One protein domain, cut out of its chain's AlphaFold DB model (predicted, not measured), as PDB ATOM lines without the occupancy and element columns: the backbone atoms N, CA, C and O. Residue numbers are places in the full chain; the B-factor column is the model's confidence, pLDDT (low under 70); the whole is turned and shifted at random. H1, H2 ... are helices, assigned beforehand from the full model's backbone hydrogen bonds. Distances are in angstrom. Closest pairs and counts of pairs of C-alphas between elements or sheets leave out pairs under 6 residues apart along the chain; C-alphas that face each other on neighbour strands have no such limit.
ATOM      1  N   LEU A  26      -0.236 -17.382 -41.005       61.78
ATOM      2  CA  LEU A  26       1.079 -17.676 -41.597       61.78
ATOM      3  C   LEU A  26       1.354 -19.185 -41.620       61.78
ATOM      4  O   LEU A  26       1.987 -19.665 -42.564       61.78
ATOM      5  N   ILE A  27       0.765 -19.952 -40.694       62.34
ATOM      6  CA  ILE A  27       0.725 -21.425 -40.718       62.34
ATOM      7  C   ILE A  27       0.158 -21.937 -42.044       62.34
ATOM      8  O   ILE A  27       0.728 -22.843 -42.649       62.34
ATOM      9  N   LEU A  28      -0.922 -21.341 -42.558       59.78
ATOM     10  CA  LEU A  28      -1.525 -21.744 -43.831       59.78
ATOM     11  C   LEU A  28      -0.569 -21.484 -45.005       59.78
ATOM     12  O   LEU A  28      -0.452 -22.318 -45.902       59.78
ATOM     13  N   ARG A  29       0.164 -20.362 -44.982       61.31
ATOM     14  CA  ARG A  29       1.193 -20.045 -45.988       61.31
ATOM     15  C   ARG A  29       2.386 -21.002 -45.892       61.31
ATOM     16  O   ARG A  29       2.871 -21.459 -46.927       61.31
ATOM     17  N   ARG A  30       2.836 -21.353 -44.681       63.31
ATOM     18  CA  ARG A  30       3.919 -22.328 -44.461       63.31
ATOM     19  C   ARG A  30       3.497 -23.750 -44.832       63.31
ATOM     20  O   ARG A  30       4.309 -24.479 -45.388       63.31
ATOM     21  N   LEU A  31       2.234 -24.125 -44.632       60.44
ATOM     22  CA  LEU A  31       1.677 -25.407 -45.077       60.44
ATOM     23  C   LEU A  31       1.481 -25.474 -46.595       60.44
ATOM     24  O   LEU A  31       1.676 -26.530 -47.190       60.44
ATOM     25  N   HIS A  32       1.168 -24.352 -47.242       55.94
ATOM     26  CA  HIS A  32       1.186 -24.265 -48.702       55.94
ATOM     27  C   HIS A  32       2.615 -24.428 -49.240       55.94
ATOM     28  O   HIS A  32       2.869 -25.268 -50.097       55.94
ATOM     29  N   GLY A  33       3.580 -23.720 -48.645       55.47
ATOM     30  CA  GLY A  33       4.999 -23.901 -48.956       55.47
ATOM     31  C   GLY A  33       5.517 -25.304 -48.623       55.47
ATOM     32  O   GLY A  33       6.431 -25.783 -49.290       55.47
ATOM     33  N   LEU A  34       4.929 -25.981 -47.628       56.31
ATOM     34  CA  LEU A  34       5.181 -27.390 -47.350       56.31
ATOM     35  C   LEU A  34       4.728 -28.228 -48.528       56.31
ATOM     36  O   LEU A  34       5.573 -28.959 -49.020       56.31
ATOM     37  N   ALA A  35       3.480 -28.076 -48.994       53.97
ATOM     38  CA  ALA A  35       2.918 -28.790 -50.145       53.97
ATOM     39  C   ALA A  35       3.820 -28.707 -51.392       53.97
ATOM     40  O   ALA A  35       4.056 -29.730 -52.035       53.97
ATOM     41  N   ASP A  36       4.397 -27.532 -51.656       47.62
ATOM     42  CA  ASP A  36       5.317 -27.297 -52.779       47.62
ATOM     43  C   ASP A  36       6.744 -27.834 -52.540       47.62
ATOM     44  O   ASP A  36       7.466 -28.143 -53.487       47.62
ATOM     45  N   LYS A  37       7.163 -27.979 -51.274       49.75
ATOM     46  CA  LYS A  37       8.480 -28.504 -50.854       49.75
ATOM     47  C   LYS A  37       8.447 -29.973 -50.412       49.75
ATOM     48  O   LYS A  37       9.475 -30.486 -49.961       49.75
ATOM     49  N   ILE A  38       7.302 -30.659 -50.522       53.81
ATOM     50  CA  ILE A  38       7.127 -32.087 -50.203       53.81
ATOM     51  C   ILE A  38       8.053 -32.888 -51.118       53.81
ATOM     52  O   ILE A  38       7.713 -33.255 -52.241       53.81
ATOM     53  N   GLY A  39       9.256 -33.168 -50.620       54.25
ATOM     54  CA  GLY A  39      10.191 -34.070 -51.267       54.25
ATOM     55  C   GLY A  39       9.629 -35.499 -51.374       54.25
ATOM     56  O   GLY A  39       8.584 -35.817 -50.794       54.25
ATOM     57  N   PRO A  40      10.347 -36.406 -52.058       54.78
ATOM     58  CA  PRO A  40       9.909 -37.784 -52.325       54.78
ATOM     59  C   PRO A  40       9.398 -38.541 -51.089       54.78
ATOM     60  O   PRO A  40       8.482 -39.351 -51.166       54.78
ATOM     61  N   THR A  41       9.955 -38.237 -49.925       49.88
ATOM     62  CA  THR A  41       9.646 -38.852 -48.627       49.88
ATOM     63  C   THR A  41       8.241 -38.579 -48.139       49.88
ATOM     64  O   THR A  41       7.565 -39.471 -47.631       49.88
ATOM     65  N   MET A  42       7.776 -37.352 -48.325       62.78
ATOM     66  CA  MET A  42       6.444 -36.970 -47.893       62.78
ATOM     67  C   MET A  42       5.394 -37.410 -48.932       62.78
ATOM     68  O   MET A  42       4.248 -37.687 -48.581       62.78
ATOM     69  N   ALA A  43       5.803 -37.640 -50.189       62.97
ATOM     70  CA  ALA A  43       4.993 -38.357 -51.176       62.97
ATOM     71  C   ALA A  43       4.787 -39.841 -50.809       62.97
ATOM     72  O   ALA A  43       3.676 -40.349 -50.958       62.97
ATOM     73  N   VAL A  44       5.812 -40.519 -50.270       63.03
ATOM     74  CA  VAL A  44       5.676 -41.892 -49.745       63.03
ATOM     75  C   VAL A  44       4.681 -41.938 -48.583       63.03
ATOM     76  O   VAL A  44       3.805 -42.798 -48.586       63.03
ATOM     77  N   LEU A  45       4.743 -40.981 -47.647       69.12
ATOM     78  CA  LEU A  45       3.768 -40.896 -46.551       69.12
ATOM     79  C   LEU A  45       2.338 -40.682 -47.072       69.12
ATOM     80  O   LEU A  45       1.417 -41.355 -46.621       69.12
ATOM     81  N   ARG A  46       2.143 -39.786 -48.051       71.38
ATOM     82  CA  ARG A  46       0.823 -39.559 -48.670       71.38
ATOM     83  C   ARG A  46       0.264 -40.826 -49.316       71.38
ATOM     84  O   ARG A  46      -0.920 -41.103 -49.164       71.38
ATOM     85  N   LEU A  47       1.101 -41.580 -50.029       73.00
ATOM     86  CA  LEU A  47       0.695 -42.843 -50.649       73.00
ATOM     87  C   LEU A  47       0.343 -43.907 -49.605       73.00
ATOM     88  O   LEU A  47      -0.622 -44.642 -49.802       73.00
ATOM     89  N   ASP A  48       1.096 -43.986 -48.507       77.88
ATOM     90  CA  ASP A  48       0.808 -44.920 -47.415       77.88
ATOM     91  C   ASP A  48      -0.536 -44.601 -46.742       77.88
ATOM     92  O   ASP A  48      -1.404 -45.469 -46.642       77.88
ATOM     93  N   VAL A  49      -0.762 -43.329 -46.394       79.94
ATOM     94  CA  VAL A  49      -2.035 -42.845 -45.834       79.94
ATOM     95  C   VAL A  49      -3.198 -43.153 -46.775       79.94
ATOM     96  O   VAL A  49      -4.199 -43.721 -46.339       79.94
ATOM     97  N   GLN A  50      -3.052 -42.844 -48.066       81.19
ATOM     98  CA  GLN A  50      -4.081 -43.101 -49.074       81.19
ATOM     99  C   GLN A  50      -4.440 -44.591 -49.151       81.19
ATOM    100  O   GLN A  50      -5.614 -44.938 -49.061       81.19
ATOM    101  N   ARG A  51      -3.443 -45.480 -49.230       84.75
ATOM    102  CA  ARG A  51      -3.675 -46.934 -49.268       84.75
ATOM    103  C   ARG A  51      -4.341 -47.457 -47.999       84.75
ATOM    104  O   ARG A  51      -5.166 -48.365 -48.067       84.75
ATOM    105  N   ASN A  52      -3.986 -46.909 -46.838       87.25
ATOM    106  CA  ASN A  52      -4.617 -47.292 -45.578       87.25
ATOM    107  C   ASN A  52      -6.092 -46.863 -45.535       87.25
ATOM    108  O   ASN A  52      -6.921 -47.627 -45.053       87.25
ATOM    109  N   ILE A  53      -6.438 -45.691 -46.078       85.38
ATOM    110  CA  ILE A  53      -7.833 -45.239 -46.212       85.38
ATOM    111  C   ILE A  53      -8.609 -46.124 -47.186       85.38
ATOM    112  O   ILE A  53      -9.697 -46.581 -46.845       85.38
ATOM    113  N   GLU A  54      -8.052 -46.378 -48.372       86.62
ATOM    114  CA  GLU A  54      -8.673 -47.222 -49.402       86.62
ATOM    115  C   GLU A  54      -9.015 -48.601 -48.837       86.62
ATOM    116  O   GLU A  54     -10.129 -49.083 -49.010       86.62
ATOM    117  N   ARG A  55      -8.119 -49.181 -48.037       90.50
ATOM    118  CA  ARG A  55      -8.360 -50.452 -47.350       90.50
ATOM    119  C   ARG A  55      -9.559 -50.420 -46.397       90.50
ATOM    120  O   ARG A  55     -10.342 -51.366 -46.369       90.50
ATOM    121  N   LEU A  56      -9.726 -49.349 -45.619       90.62
ATOM    122  CA  LEU A  56     -10.901 -49.200 -44.748       90.62
ATOM    123  C   LEU A  56     -12.180 -48.988 -45.566       90.62
ATOM    124  O   LEU A  56     -13.234 -49.518 -45.218       90.62
ATOM    125  N   GLN A  57     -12.084 -48.246 -46.672       88.88
ATOM    126  CA  GLN A  57     -13.200 -48.024 -47.590       88.88
ATOM    127  C   GLN A  57     -13.646 -49.321 -48.269       88.88
ATOM    128  O   GLN A  57     -14.844 -49.566 -48.359       88.88
ATOM    129  N   GLU A  58     -12.716 -50.171 -48.700       92.81
ATOM    130  CA  GLU A  58     -13.020 -51.475 -49.296       92.81
ATOM    131  C   GLU A  58     -13.827 -52.368 -48.349       92.81
ATOM    132  O   GLU A  58     -14.757 -53.042 -48.791       92.81
ATOM    133  N   LEU A  59     -13.514 -52.369 -47.046       91.62
ATOM    134  CA  LEU A  59     -14.302 -53.114 -46.064       91.62
ATOM    135  C   LEU A  59     -15.648 -52.435 -45.786       91.62
ATOM    136  O   LEU A  59     -16.672 -53.110 -45.782       91.62
ATOM    137  N   TYR A  60     -15.672 -51.108 -45.626       90.00
ATOM    138  CA  TYR A  60     -16.912 -50.343 -45.452       90.00
ATOM    139  C   TYR A  60     -17.917 -50.594 -46.584       90.00
ATOM    140  O   TYR A  60     -19.094 -50.830 -46.329       90.00
ATOM    141  N   LEU A  61     -17.454 -50.587 -47.835       92.94
ATOM    142  CA  LEU A  61     -18.305 -50.750 -49.015       92.94
ATOM    143  C   LEU A  61     -18.893 -52.160 -49.161       92.94
ATOM    144  O   LEU A  61     -19.864 -52.319 -49.898       92.94
ATOM    145  N   GLN A  62     -18.355 -53.168 -48.466       94.44
ATOM    146  CA  GLN A  62     -18.945 -54.512 -48.459       94.44
ATOM    147  C   GLN A  62     -20.277 -54.549 -47.704       94.44
ATOM    148  O   GLN A  62     -21.205 -55.222 -48.142       94.44
ATOM    149  N   ASP A  63     -20.374 -53.830 -46.582       94.94
ATOM    150  CA  ASP A  63     -21.615 -53.655 -45.823       94.94
ATOM    151  C   ASP A  63     -21.532 -52.369 -44.978       94.94
ATOM    152  O   ASP A  63     -21.054 -52.397 -43.837       94.94
ATOM    153  N   PRO A  64     -22.012 -51.231 -45.513       91.44
ATOM    154  CA  PRO A  64     -21.949 -49.940 -44.829       91.44
ATOM    155  C   PRO A  64     -22.691 -49.897 -43.494       91.44
ATOM    156  O   PRO A  64     -22.358 -49.089 -42.629       91.44
ATOM    157  N   SER A  65     -23.712 -50.744 -43.323       92.81
ATOM    158  CA  SER A  65     -24.489 -50.799 -42.084       92.81
ATOM    159  C   SER A  65     -23.697 -51.496 -40.978       92.81
ATOM    160  O   SER A  65     -23.607 -50.989 -39.857       92.81
ATOM    161  N   LYS A  66     -23.047 -52.613 -41.326       91.62
ATOM    162  CA  LYS A  66     -22.272 -53.445 -40.407       91.62
ATOM    163  C   LYS A  66     -20.902 -52.854 -40.089       91.62
ATOM    164  O   LYS A  66     -20.489 -52.868 -38.935       91.62
ATOM    165  N   TYR A  67     -20.205 -52.301 -41.078       93.25
ATOM    166  CA  TYR A  67     -18.837 -51.784 -40.937       93.25
ATOM    167  C   TYR A  67     -18.793 -50.256 -40.823       93.25
ATOM    168  O   TYR A  67     -17.851 -49.611 -41.275       93.25
ATOM    169  N   SER A  68     -19.812 -49.661 -40.200       89.50
ATOM    170  CA  SER A  68     -19.940 -48.209 -40.004       89.50
ATOM    171  C   SER A  68     -18.936 -47.616 -39.005       89.50
ATOM    172  O   SER A  68     -18.764 -46.398 -38.951       89.50
ATOM    173  N   THR A  69     -18.260 -48.455 -38.215       87.12
ATOM    174  CA  THR A  69     -17.272 -48.031 -37.213       87.12
ATOM    175  C   THR A  69     -15.949 -48.773 -37.383       87.12
ATOM    176  O   THR A  69     -15.917 -49.923 -37.823       87.12
ATOM    177  N   LEU A  70     -14.846 -48.134 -36.976       90.88
ATOM    178  CA  LEU A  70     -13.521 -48.767 -36.973       90.88
ATOM    179  C   LEU A  70     -13.482 -50.003 -36.063       90.88
ATOM    180  O   LEU A  70     -12.836 -50.990 -36.402       90.88
ATOM    181  N   THR A  71     -14.204 -49.972 -34.940       92.19
ATOM    182  CA  THR A  71     -14.323 -51.116 -34.027       92.19
ATOM    183  C   THR A  71     -14.946 -52.314 -34.732       92.19
ATOM    184  O   THR A  71     -14.352 -53.385 -34.713       92.19
ATOM    185  N   ALA A  72     -16.058 -52.120 -35.451       92.00
ATOM    186  CA  ALA A  72     -16.716 -53.197 -36.192       92.00
ATOM    187  C   ALA A  72     -15.816 -53.806 -37.283       92.00
ATOM    188  O   ALA A  72     -15.859 -55.009 -37.539       92.00
ATOM    189  N   MET A  73     -14.966 -52.992 -37.919       94.50
ATOM    190  CA  MET A  73     -13.968 -53.483 -38.875       94.50
ATOM    191  C   MET A  73     -12.907 -54.366 -38.204       94.50
ATOM    192  O   MET A  73     -12.546 -55.410 -38.745       94.50
ATOM    193  N   VAL A  74     -12.416 -53.971 -37.025       94.81
ATOM    194  CA  VAL A  74     -11.417 -54.741 -36.264       94.81
ATOM    195  C   VAL A  74     -12.020 -56.015 -35.673       94.81
ATOM    196  O   VAL A  74     -11.371 -57.056 -35.711       94.81
ATOM    197  N   GLU A  75     -13.255 -55.960 -35.173       96.38
ATOM    198  CA  GLU A  75     -13.997 -57.127 -34.678       96.38
ATOM    199  C   GLU A  75     -14.175 -58.168 -35.782       96.38
ATOM    200  O   GLU A  75     -13.824 -59.327 -35.584       96.38
ATOM    201  N   LYS A  76     -14.572 -57.743 -36.990       95.44
ATOM    202  CA  LYS A  76     -14.629 -58.623 -38.165       95.44
ATOM    203  C   LYS A  76     -13.295 -59.326 -38.415       95.44
ATOM    204  O   LYS A  76     -13.263 -60.525 -38.669       95.44
ATOM    205  N   GLU A  77     -12.180 -58.599 -38.369       95.94
ATOM    206  CA  GLU A  77     -10.860 -59.211 -38.562       95.94
ATOM    207  C   GLU A  77     -10.436 -60.121 -37.408       95.94
ATOM    208  O   GLU A  77      -9.656 -61.048 -37.633       95.94
ATOM    209  N   ALA A  78     -10.896 -59.851 -36.186       95.94
ATOM    210  CA  ALA A  78     -10.661 -60.705 -35.028       95.94
ATOM    211  C   ALA A  78     -11.403 -62.034 -35.179       95.94
ATOM    212  O   ALA A  78     -10.777 -63.085 -35.032       95.94
ATOM    213  N   ASP A  79     -12.676 -61.975 -35.569       97.12
ATOM    214  CA  ASP A  79     -13.517 -63.142 -35.843       97.12
ATOM    215  C   ASP A  79     -12.946 -63.990 -36.992       97.12
ATOM    216  O   ASP A  79     -12.876 -65.215 -36.893       97.12
ATOM    217  N   ASP A  80     -12.446 -63.341 -38.047       95.75
ATOM    218  CA  ASP A  80     -11.814 -64.008 -39.193       95.75
ATOM    219  C   ASP A  80     -10.373 -64.488 -38.906       95.75
ATOM    220  O   ASP A  80      -9.744 -65.142 -39.744       95.75
ATOM    221  N   GLY A  81      -9.793 -64.126 -37.756       95.56
ATOM    222  CA  GLY A  81      -8.396 -64.415 -37.425       95.56
ATOM    223  C   GLY A  81      -7.374 -63.693 -38.318       95.56
ATOM    224  O   GLY A  81      -6.230 -64.140 -38.444       95.56
ATOM    225  N   THR A  82      -7.748 -62.577 -38.955       94.50
ATOM    226  CA  THR A  82      -6.919 -61.844 -39.929       94.50
ATOM    227  C   THR A  82      -6.258 -60.573 -39.397       94.50
ATOM    228  O   THR A  82      -5.459 -59.987 -40.124       94.50
ATOM    229  N   VAL A  83      -6.486 -60.179 -38.136       92.81
ATOM    230  CA  VAL A  83      -5.938 -58.944 -37.507       92.81
ATOM    231  C   VAL A  83      -4.428 -58.757 -37.714       92.81
ATOM    232  O   VAL A  83      -3.924 -57.638 -37.783       92.81
ATOM    233  N   ARG A  84      -3.661 -59.851 -37.794       89.88
ATOM    234  CA  ARG A  84      -2.191 -59.800 -37.908       89.88
ATOM    235  C   ARG A  84      -1.678 -59.783 -39.349       89.88
ATOM    236  O   ARG A  84      -0.468 -59.644 -39.536       89.88
ATOM    237  N   LYS A  85      -2.549 -59.921 -40.357       91.12
ATOM    238  CA  LYS A  85      -2.148 -59.851 -41.771       91.12
ATOM    239  C   LYS A  85      -1.602 -58.468 -42.095       91.12
ATOM    240  O   LYS A  85      -2.065 -57.483 -41.530       91.12
ATOM    241  N   ALA A  86      -0.609 -58.396 -42.982       86.44
ATOM    242  CA  ALA A  86       0.087 -57.150 -43.317       86.44
ATOM    243  C   ALA A  86      -0.852 -56.073 -43.890       86.44
ATOM    244  O   ALA A  86      -0.633 -54.887 -43.653       86.44
ATOM    245  N   ASP A  87      -1.895 -56.516 -44.585       88.19
ATOM    246  CA  ASP A  87      -2.948 -55.763 -45.252       88.19
ATOM    247  C   ASP A  87      -4.268 -55.739 -44.458       88.19
ATOM    248  O   ASP A  87      -5.336 -55.607 -45.044       88.19
ATOM    249  N   SER A  88      -4.209 -55.866 -43.132       94.50
ATOM    250  CA  SER A  88      -5.392 -55.765 -42.269       94.50
ATOM    251  C   SER A  88      -5.849 -54.319 -42.039       94.50
ATOM    252  O   SER A  88      -5.043 -53.380 -42.011       94.50
ATOM    253  N   CYS A  89      -7.149 -54.142 -41.808       93.00
ATOM    254  CA  CYS A  89      -7.766 -52.896 -41.361       93.00
ATOM    255  C   CYS A  89      -7.216 -52.463 -39.999       93.00
ATOM    256  O   CYS A  89      -6.909 -51.287 -39.815       93.00
ATOM    257  N   ALA A  90      -6.987 -53.395 -39.070       93.81
ATOM    258  CA  ALA A  90      -6.379 -53.111 -37.773       93.81
ATOM    259  C   ALA A  90      -4.992 -52.459 -37.911       93.81
ATOM    260  O   ALA A  90      -4.679 -51.481 -37.227       93.81
ATOM    261  N   ARG A  91      -4.156 -52.946 -38.839       92.62
ATOM    262  CA  ARG A  91      -2.862 -52.312 -39.138       92.62
ATOM    263  C   ARG A  91      -3.016 -50.981 -39.859       92.62
ATOM    264  O   ARG A  91      -2.255 -50.067 -39.555       92.62
ATOM    265  N   ALA A  92      -3.966 -50.865 -40.786       90.31
ATOM    266  CA  ALA A  92      -4.244 -49.606 -41.473       90.31
ATOM    267  C   ALA A  92      -4.649 -48.507 -40.476       90.31
ATOM    268  O   ALA A  92      -4.076 -47.422 -40.498       90.31
ATOM    269  N   ILE A  93      -5.551 -48.814 -39.537       90.94
ATOM    270  CA  ILE A  93      -5.967 -47.910 -38.451       90.94
ATOM    271  C   ILE A  93      -4.765 -47.496 -37.596       90.94
ATOM    272  O   ILE A  93      -4.599 -46.314 -37.289       90.94
ATOM    273  N   LEU A  94      -3.899 -48.448 -37.237       92.06
ATOM    274  CA  LEU A  94      -2.695 -48.161 -36.457       92.06
ATOM    275  C   LEU A  94      -1.751 -47.191 -37.186       92.06
ATOM    276  O   LEU A  94      -1.248 -46.249 -36.573       92.06
ATOM    277  N   TRP A  95      -1.508 -47.399 -38.483       88.88
ATOM    278  CA  TRP A  95      -0.664 -46.503 -39.277       88.88
ATOM    279  C   TRP A  95      -1.292 -45.126 -39.469       88.88
ATOM    280  O   TRP A  95      -0.598 -44.130 -39.280       88.88
ATOM    281  N   LEU A  96      -2.601 -45.054 -39.724       85.75
ATOM    282  CA  LEU A  96      -3.327 -43.785 -39.806       85.75
ATOM    283  C   LEU A  96      -3.244 -42.994 -38.498       85.75
ATOM    284  O   LEU A  96      -2.988 -41.793 -38.533       85.75
ATOM    285  N   THR A  97      -3.373 -43.666 -37.352       87.56
ATOM    286  CA  THR A  97      -3.223 -43.030 -36.032       87.56
ATOM    287  C   THR A  97      -1.831 -42.412 -35.880       87.56
ATOM    288  O   THR A  97      -1.705 -41.243 -35.535       87.56
ATOM    289  N   ARG A  98      -0.771 -43.140 -36.252       88.44
ATOM    290  CA  ARG A  98       0.607 -42.616 -36.203       88.44
ATOM    291  C   ARG A  98       0.841 -41.459 -37.175       88.44
ATOM    292  O   ARG A  98       1.600 -40.541 -36.868       88.44
ATOM    293  N   SER A  99       0.208 -41.480 -38.349       83.88
ATOM    294  CA  SER A  99       0.239 -40.351 -39.287       83.88
ATOM    295  C   SER A  99      -0.466 -39.117 -38.713       83.88
ATOM    296  O   SER A  99      -0.021 -37.990 -38.948       83.88
ATOM    297  N   MET A 100      -1.532 -39.306 -37.932       83.50
ATOM    298  CA  MET A 100      -2.175 -38.214 -37.201       83.50
ATOM    299  C   MET A 100      -1.260 -37.666 -36.104       83.50
ATOM    300  O   MET A 100      -1.094 -36.450 -36.040       83.50
ATOM    301  N   ASP A 101      -0.593 -38.525 -35.326       86.31
ATOM    302  CA  ASP A 101       0.380 -38.099 -34.308       86.31
ATOM    303  C   ASP A 101       1.510 -37.256 -34.920       86.31
ATOM    304  O   ASP A 101       1.862 -36.200 -34.397       86.31
ATOM    305  N   PHE A 102       2.042 -37.681 -36.073       84.38
ATOM    306  CA  PHE A 102       3.011 -36.897 -36.845       84.38
ATOM    307  C   PHE A 102       2.465 -35.520 -37.233       84.38
ATOM    308  O   PHE A 102       3.147 -34.509 -37.065       84.38
ATOM    309  N   THR A 103       1.232 -35.477 -37.738       81.62
ATOM    310  CA  THR A 103       0.608 -34.230 -38.191       81.62
ATOM    311  C   THR A 103       0.397 -33.265 -37.030       81.62
ATOM    312  O   THR A 103       0.728 -32.089 -37.149       81.62
ATOM    313  N   VAL A 104      -0.083 -33.756 -35.885       82.75
ATOM    314  CA  VAL A 104      -0.231 -32.956 -34.661       82.75
ATOM    315  C   VAL A 104       1.126 -32.425 -34.201       82.75
ATOM    316  O   VAL A 104       1.257 -31.227 -33.964       82.75
ATOM    317  N   ALA A 105       2.151 -33.280 -34.144       86.31
ATOM    318  CA  ALA A 105       3.493 -32.882 -33.725       86.31
ATOM    319  C   ALA A 105       4.113 -31.811 -34.640       86.31
ATOM    320  O   ALA A 105       4.837 -30.940 -34.150       86.31
ATOM    321  N   LEU A 106       3.845 -31.872 -35.948       82.56
ATOM    322  CA  LEU A 106       4.291 -30.874 -36.920       82.56
ATOM    323  C   LEU A 106       3.542 -29.548 -36.758       82.56
ATOM    324  O   LEU A 106       4.171 -28.495 -36.765       82.56
ATOM    325  N   LEU A 107       2.218 -29.591 -36.588       80.69
ATOM    326  CA  LEU A 107       1.402 -28.386 -36.425       80.69
ATOM    327  C   LEU A 107       1.747 -27.634 -35.137       80.69
ATOM    328  O   LEU A 107       1.938 -26.428 -35.191       80.69
ATOM    329  N   GLN A 108       1.931 -28.343 -34.021       85.06
ATOM    330  CA  GLN A 108       2.369 -27.742 -32.753       85.06
ATOM    331  C   GLN A 108       3.732 -27.049 -32.868       85.06
ATOM    332  O   GLN A 108       3.976 -26.034 -32.229       85.06
ATOM    333  N   ARG A 109       4.642 -27.604 -33.678       86.69
ATOM    334  CA  ARG A 109       5.956 -27.000 -33.930       86.69
ATOM    335  C   ARG A 109       5.846 -25.747 -34.787       86.69
ATOM    336  O   ARG A 109       6.517 -24.771 -34.499       86.69
ATOM    337  N   LEU A 110       4.998 -25.774 -35.813       81.75
ATOM    338  CA  LEU A 110       4.733 -24.602 -36.648       81.75
ATOM    339  C   LEU A 110       4.079 -23.464 -35.855       81.75
ATOM    340  O   LEU A 110       4.435 -22.318 -36.084       81.75
ATOM    341  N   GLU A 111       3.155 -23.785 -34.947       82.62
ATOM    342  CA  GLU A 111       2.511 -22.811 -34.052       82.62
ATOM    343  C   GLU A 111       3.533 -22.193 -33.090       82.62
ATOM    344  O   GLU A 111       3.633 -20.978 -33.007       82.62
ATOM    345  N   LYS A 112       4.369 -23.017 -32.447       85.50
ATOM    346  CA  LYS A 112       5.412 -22.542 -31.527       85.50
ATOM    347  C   LYS A 112       6.446 -21.634 -32.200       85.50
ATOM    348  O   LYS A 112       6.855 -20.644 -31.617       85.50
ATOM    349  N   GLU A 113       6.863 -21.970 -33.418       83.25
ATOM    350  CA  GLU A 113       7.769 -21.117 -34.198       83.25
ATOM    351  C   GLU A 113       7.128 -19.769 -34.560       83.25
ATOM    352  O   GLU A 113       7.827 -18.763 -34.585       83.25
ATOM    353  N   GLU A 114       5.818 -19.733 -34.831       79.25
ATOM    354  CA  GLU A 114       5.093 -18.480 -35.085       79.25
ATOM    355  C   GLU A 114       4.985 -17.636 -33.805       79.25
ATOM    356  O   GLU A 114       5.248 -16.439 -33.850       79.25
ATOM    357  N   GLU A 115       4.672 -18.255 -32.662       80.75
ATOM    358  CA  GLU A 115       4.654 -17.578 -31.356       80.75
ATOM    359  C   GLU A 115       6.032 -16.983 -31.004       80.75
ATOM    360  O   GLU A 115       6.122 -15.834 -30.576       80.75
ATOM    361  N   GLU A 116       7.119 -17.724 -31.244       81.00
ATOM    362  CA  GLU A 116       8.492 -17.263 -30.982       81.00
ATOM    363  C   GLU A 116       8.947 -16.155 -31.951       81.00
ATOM    364  O   GLU A 116       9.658 -15.241 -31.532       81.00
ATOM    365  N   GLU A 117       8.517 -16.186 -33.220       76.12
ATOM    366  CA  GLU A 117       8.740 -15.089 -34.180       76.12
ATOM    367  C   GLU A 117       8.053 -13.785 -33.743       76.12
ATOM    368  O   GLU A 117       8.596 -12.702 -33.967       76.12
ATOM    369  N   GLU A 118       6.850 -13.872 -33.162       73.88
ATOM    370  CA  GLU A 118       6.083 -12.703 -32.712       73.88
ATOM    371  C   GLU A 118       6.638 -12.092 -31.414       73.88
ATOM    372  O   GLU A 118       6.575 -10.872 -31.235       73.88
ATOM    373  N   GLU A 119       7.171 -12.918 -30.510       75.12
ATOM    374  CA  GLU A 119       7.729 -12.476 -29.225       75.12
ATOM    375  C   GLU A 119       9.168 -11.933 -29.344       75.12
ATOM    376  O   GLU A 119       9.506 -10.956 -28.666       75.12
ATOM    377  N   LEU A 128      11.738 -25.362 -42.250       76.31
ATOM    378  CA  LEU A 128      10.628 -26.308 -42.404       76.31
ATOM    379  C   LEU A 128      11.090 -27.777 -42.427       76.31
ATOM    380  O   LEU A 128      10.395 -28.657 -41.928       76.31
ATOM    381  N   ALA A 129      12.274 -28.044 -42.984       75.50
ATOM    382  CA  ALA A 129      12.858 -29.379 -43.002       75.50
ATOM    383  C   ALA A 129      13.215 -29.879 -41.590       75.50
ATOM    384  O   ALA A 129      12.992 -31.052 -41.298       75.50
ATOM    385  N   GLN A 130      13.722 -29.004 -40.714       82.56
ATOM    386  CA  GLN A 130      13.998 -29.337 -39.311       82.56
ATOM    387  C   GLN A 130      12.702 -29.620 -38.545       82.56
ATOM    388  O   GLN A 130      12.613 -30.649 -37.882       82.56
ATOM    389  N   LEU A 131      11.670 -28.788 -38.726       84.31
ATOM    390  CA  LEU A 131      10.361 -28.987 -38.087       84.31
ATOM    391  C   LEU A 131       9.734 -30.336 -38.474       84.31
ATOM    392  O   LEU A 131       9.248 -31.076 -37.616       84.31
ATOM    393  N   VAL A 132       9.790 -30.684 -39.764       79.81
ATOM    394  CA  VAL A 132       9.317 -31.974 -40.289       79.81
ATOM    395  C   VAL A 132      10.135 -33.140 -39.739       79.81
ATOM    396  O   VAL A 132       9.557 -34.136 -39.306       79.81
ATOM    397  N   GLU A 133      11.464 -33.034 -39.736       82.12
ATOM    398  CA  GLU A 133      12.352 -34.077 -39.213       82.12
ATOM    399  C   GLU A 133      12.121 -34.316 -37.714       82.12
ATOM    400  O   GLU A 133      12.067 -35.460 -37.260       82.12
ATOM    401  N   ASP A 134      11.933 -33.256 -36.935       88.38
ATOM    402  CA  ASP A 134      11.723 -33.370 -35.497       88.38
ATOM    403  C   ASP A 134      10.333 -33.911 -35.161       88.38
ATOM    404  O   ASP A 134      10.214 -34.756 -34.270       88.38
ATOM    405  N   ALA A 135       9.297 -33.524 -35.914       86.19
ATOM    406  CA  ALA A 135       7.983 -34.158 -35.827       86.19
ATOM    407  C   ALA A 135       8.061 -35.651 -36.183       86.19
ATOM    408  O   ALA A 135       7.485 -36.494 -35.491       86.19
ATOM    409  N   TYR A 136       8.819 -36.006 -37.224       84.44
ATOM    410  CA  TYR A 136       9.022 -37.387 -37.657       84.44
ATOM    411  C   TYR A 136       9.723 -38.239 -36.587       84.44
ATOM    412  O   TYR A 136       9.274 -39.351 -36.290       84.44
ATOM    413  N   LYS A 137      10.793 -37.715 -35.973       87.94
ATOM    414  CA  LYS A 137      11.572 -38.410 -34.934       87.94
ATOM    415  C   LYS A 137      10.724 -38.839 -33.740       87.94
ATOM    416  O   LYS A 137      10.961 -39.923 -33.211       87.94
ATOM    417  N   VAL A 138       9.778 -38.001 -33.314       92.50
ATOM    418  CA  VAL A 138       8.956 -38.268 -32.122       92.50
ATOM    419  C   VAL A 138       7.721 -39.123 -32.408       92.50
ATOM    420  O   VAL A 138       7.184 -39.717 -31.482       92.50
ATOM    421  N   SER A 139       7.281 -39.213 -33.668       89.31
ATOM    422  CA  SER A 139       6.016 -39.867 -34.041       89.31
ATOM    423  C   SER A 139       6.217 -41.166 -34.826       89.31
ATOM    424  O   SER A 139       5.952 -42.250 -34.315       89.31
ATOM    425  N   LEU A 140       6.696 -41.082 -36.069       84.88
ATOM    426  CA  LEU A 140       6.766 -42.198 -37.019       84.88
ATOM    427  C   LEU A 140       8.064 -43.000 -36.908       84.88
ATOM    428  O   LEU A 140       8.048 -44.225 -37.056       84.88
ATOM    429  N   LYS A 141       9.189 -42.337 -36.608       85.56
ATOM    430  CA  LYS A 141      10.520 -42.960 -36.553       85.56
ATOM    431  C   LYS A 141      10.601 -44.217 -35.672       85.56
ATOM    432  O   LYS A 141      11.220 -45.179 -36.129       85.56
TER     433      LYS A 141
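AT A GLANCE: This is residues 26 to 119 and 128 to 141 of the 156 residues of the protein "GLTP domain-containing protein" of Aegilops tauschii subsp. strangulata (UniProt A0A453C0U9). Long helix H4 and H2 make a V, with H3 at its closed end, H1 across its open side and H5 packed on H4. The printed part has 108 residues with five named helices, H1 to H5 in order, and no named strand: all helix. It is loose, with a radius of gyration of the C-alphas of 17.2 A, a rod spanning 54 by 25 by 22 A.

IN THESE COORDINATES: Find C-alpha 26 at (1.079, -17.676, -41.597), where H1, residues 26 to 37, begins. Next come H2, residues 40 to 60, 30.4 A from first to last C-alpha; H3, residues 70 to 79; and H4, residues 89 to 119, 45.0 A. H5, residues 128 to 139, ends at (6.016, -39.867, -34.041).

HOW THE PARTS SIT: Look first at H4, the hub. Residues 26 to 27 alone of H1 touch it, closest C-alphas Ile 27 and Leu 110, 6.5 A. H2 touches it with residues 49 to 56 alone, at Asn 52 and Ala 92, C-alphas 4.7 A apart, a steep tilt of 45 degrees. H3 and H4 form a hairpin, closest C-alphas Val 74 and Ala 90, 5.5 A. H5 touches H4, closest C-alphas Leu 106 and Ala 135, 5.1 A. In the five helices every O i to N i+4 pair is within hydrogen-bond range.

THE WHOLE: C-alphas 80 and 119, the farthest apart, are 56.0 A apart. Residues 120 to 127 are not printed; C-alphas 119 and 128 are 19.3 A apart. Of the links printed whole, none is long. Residues 26 to 45 have pLDDT under 70.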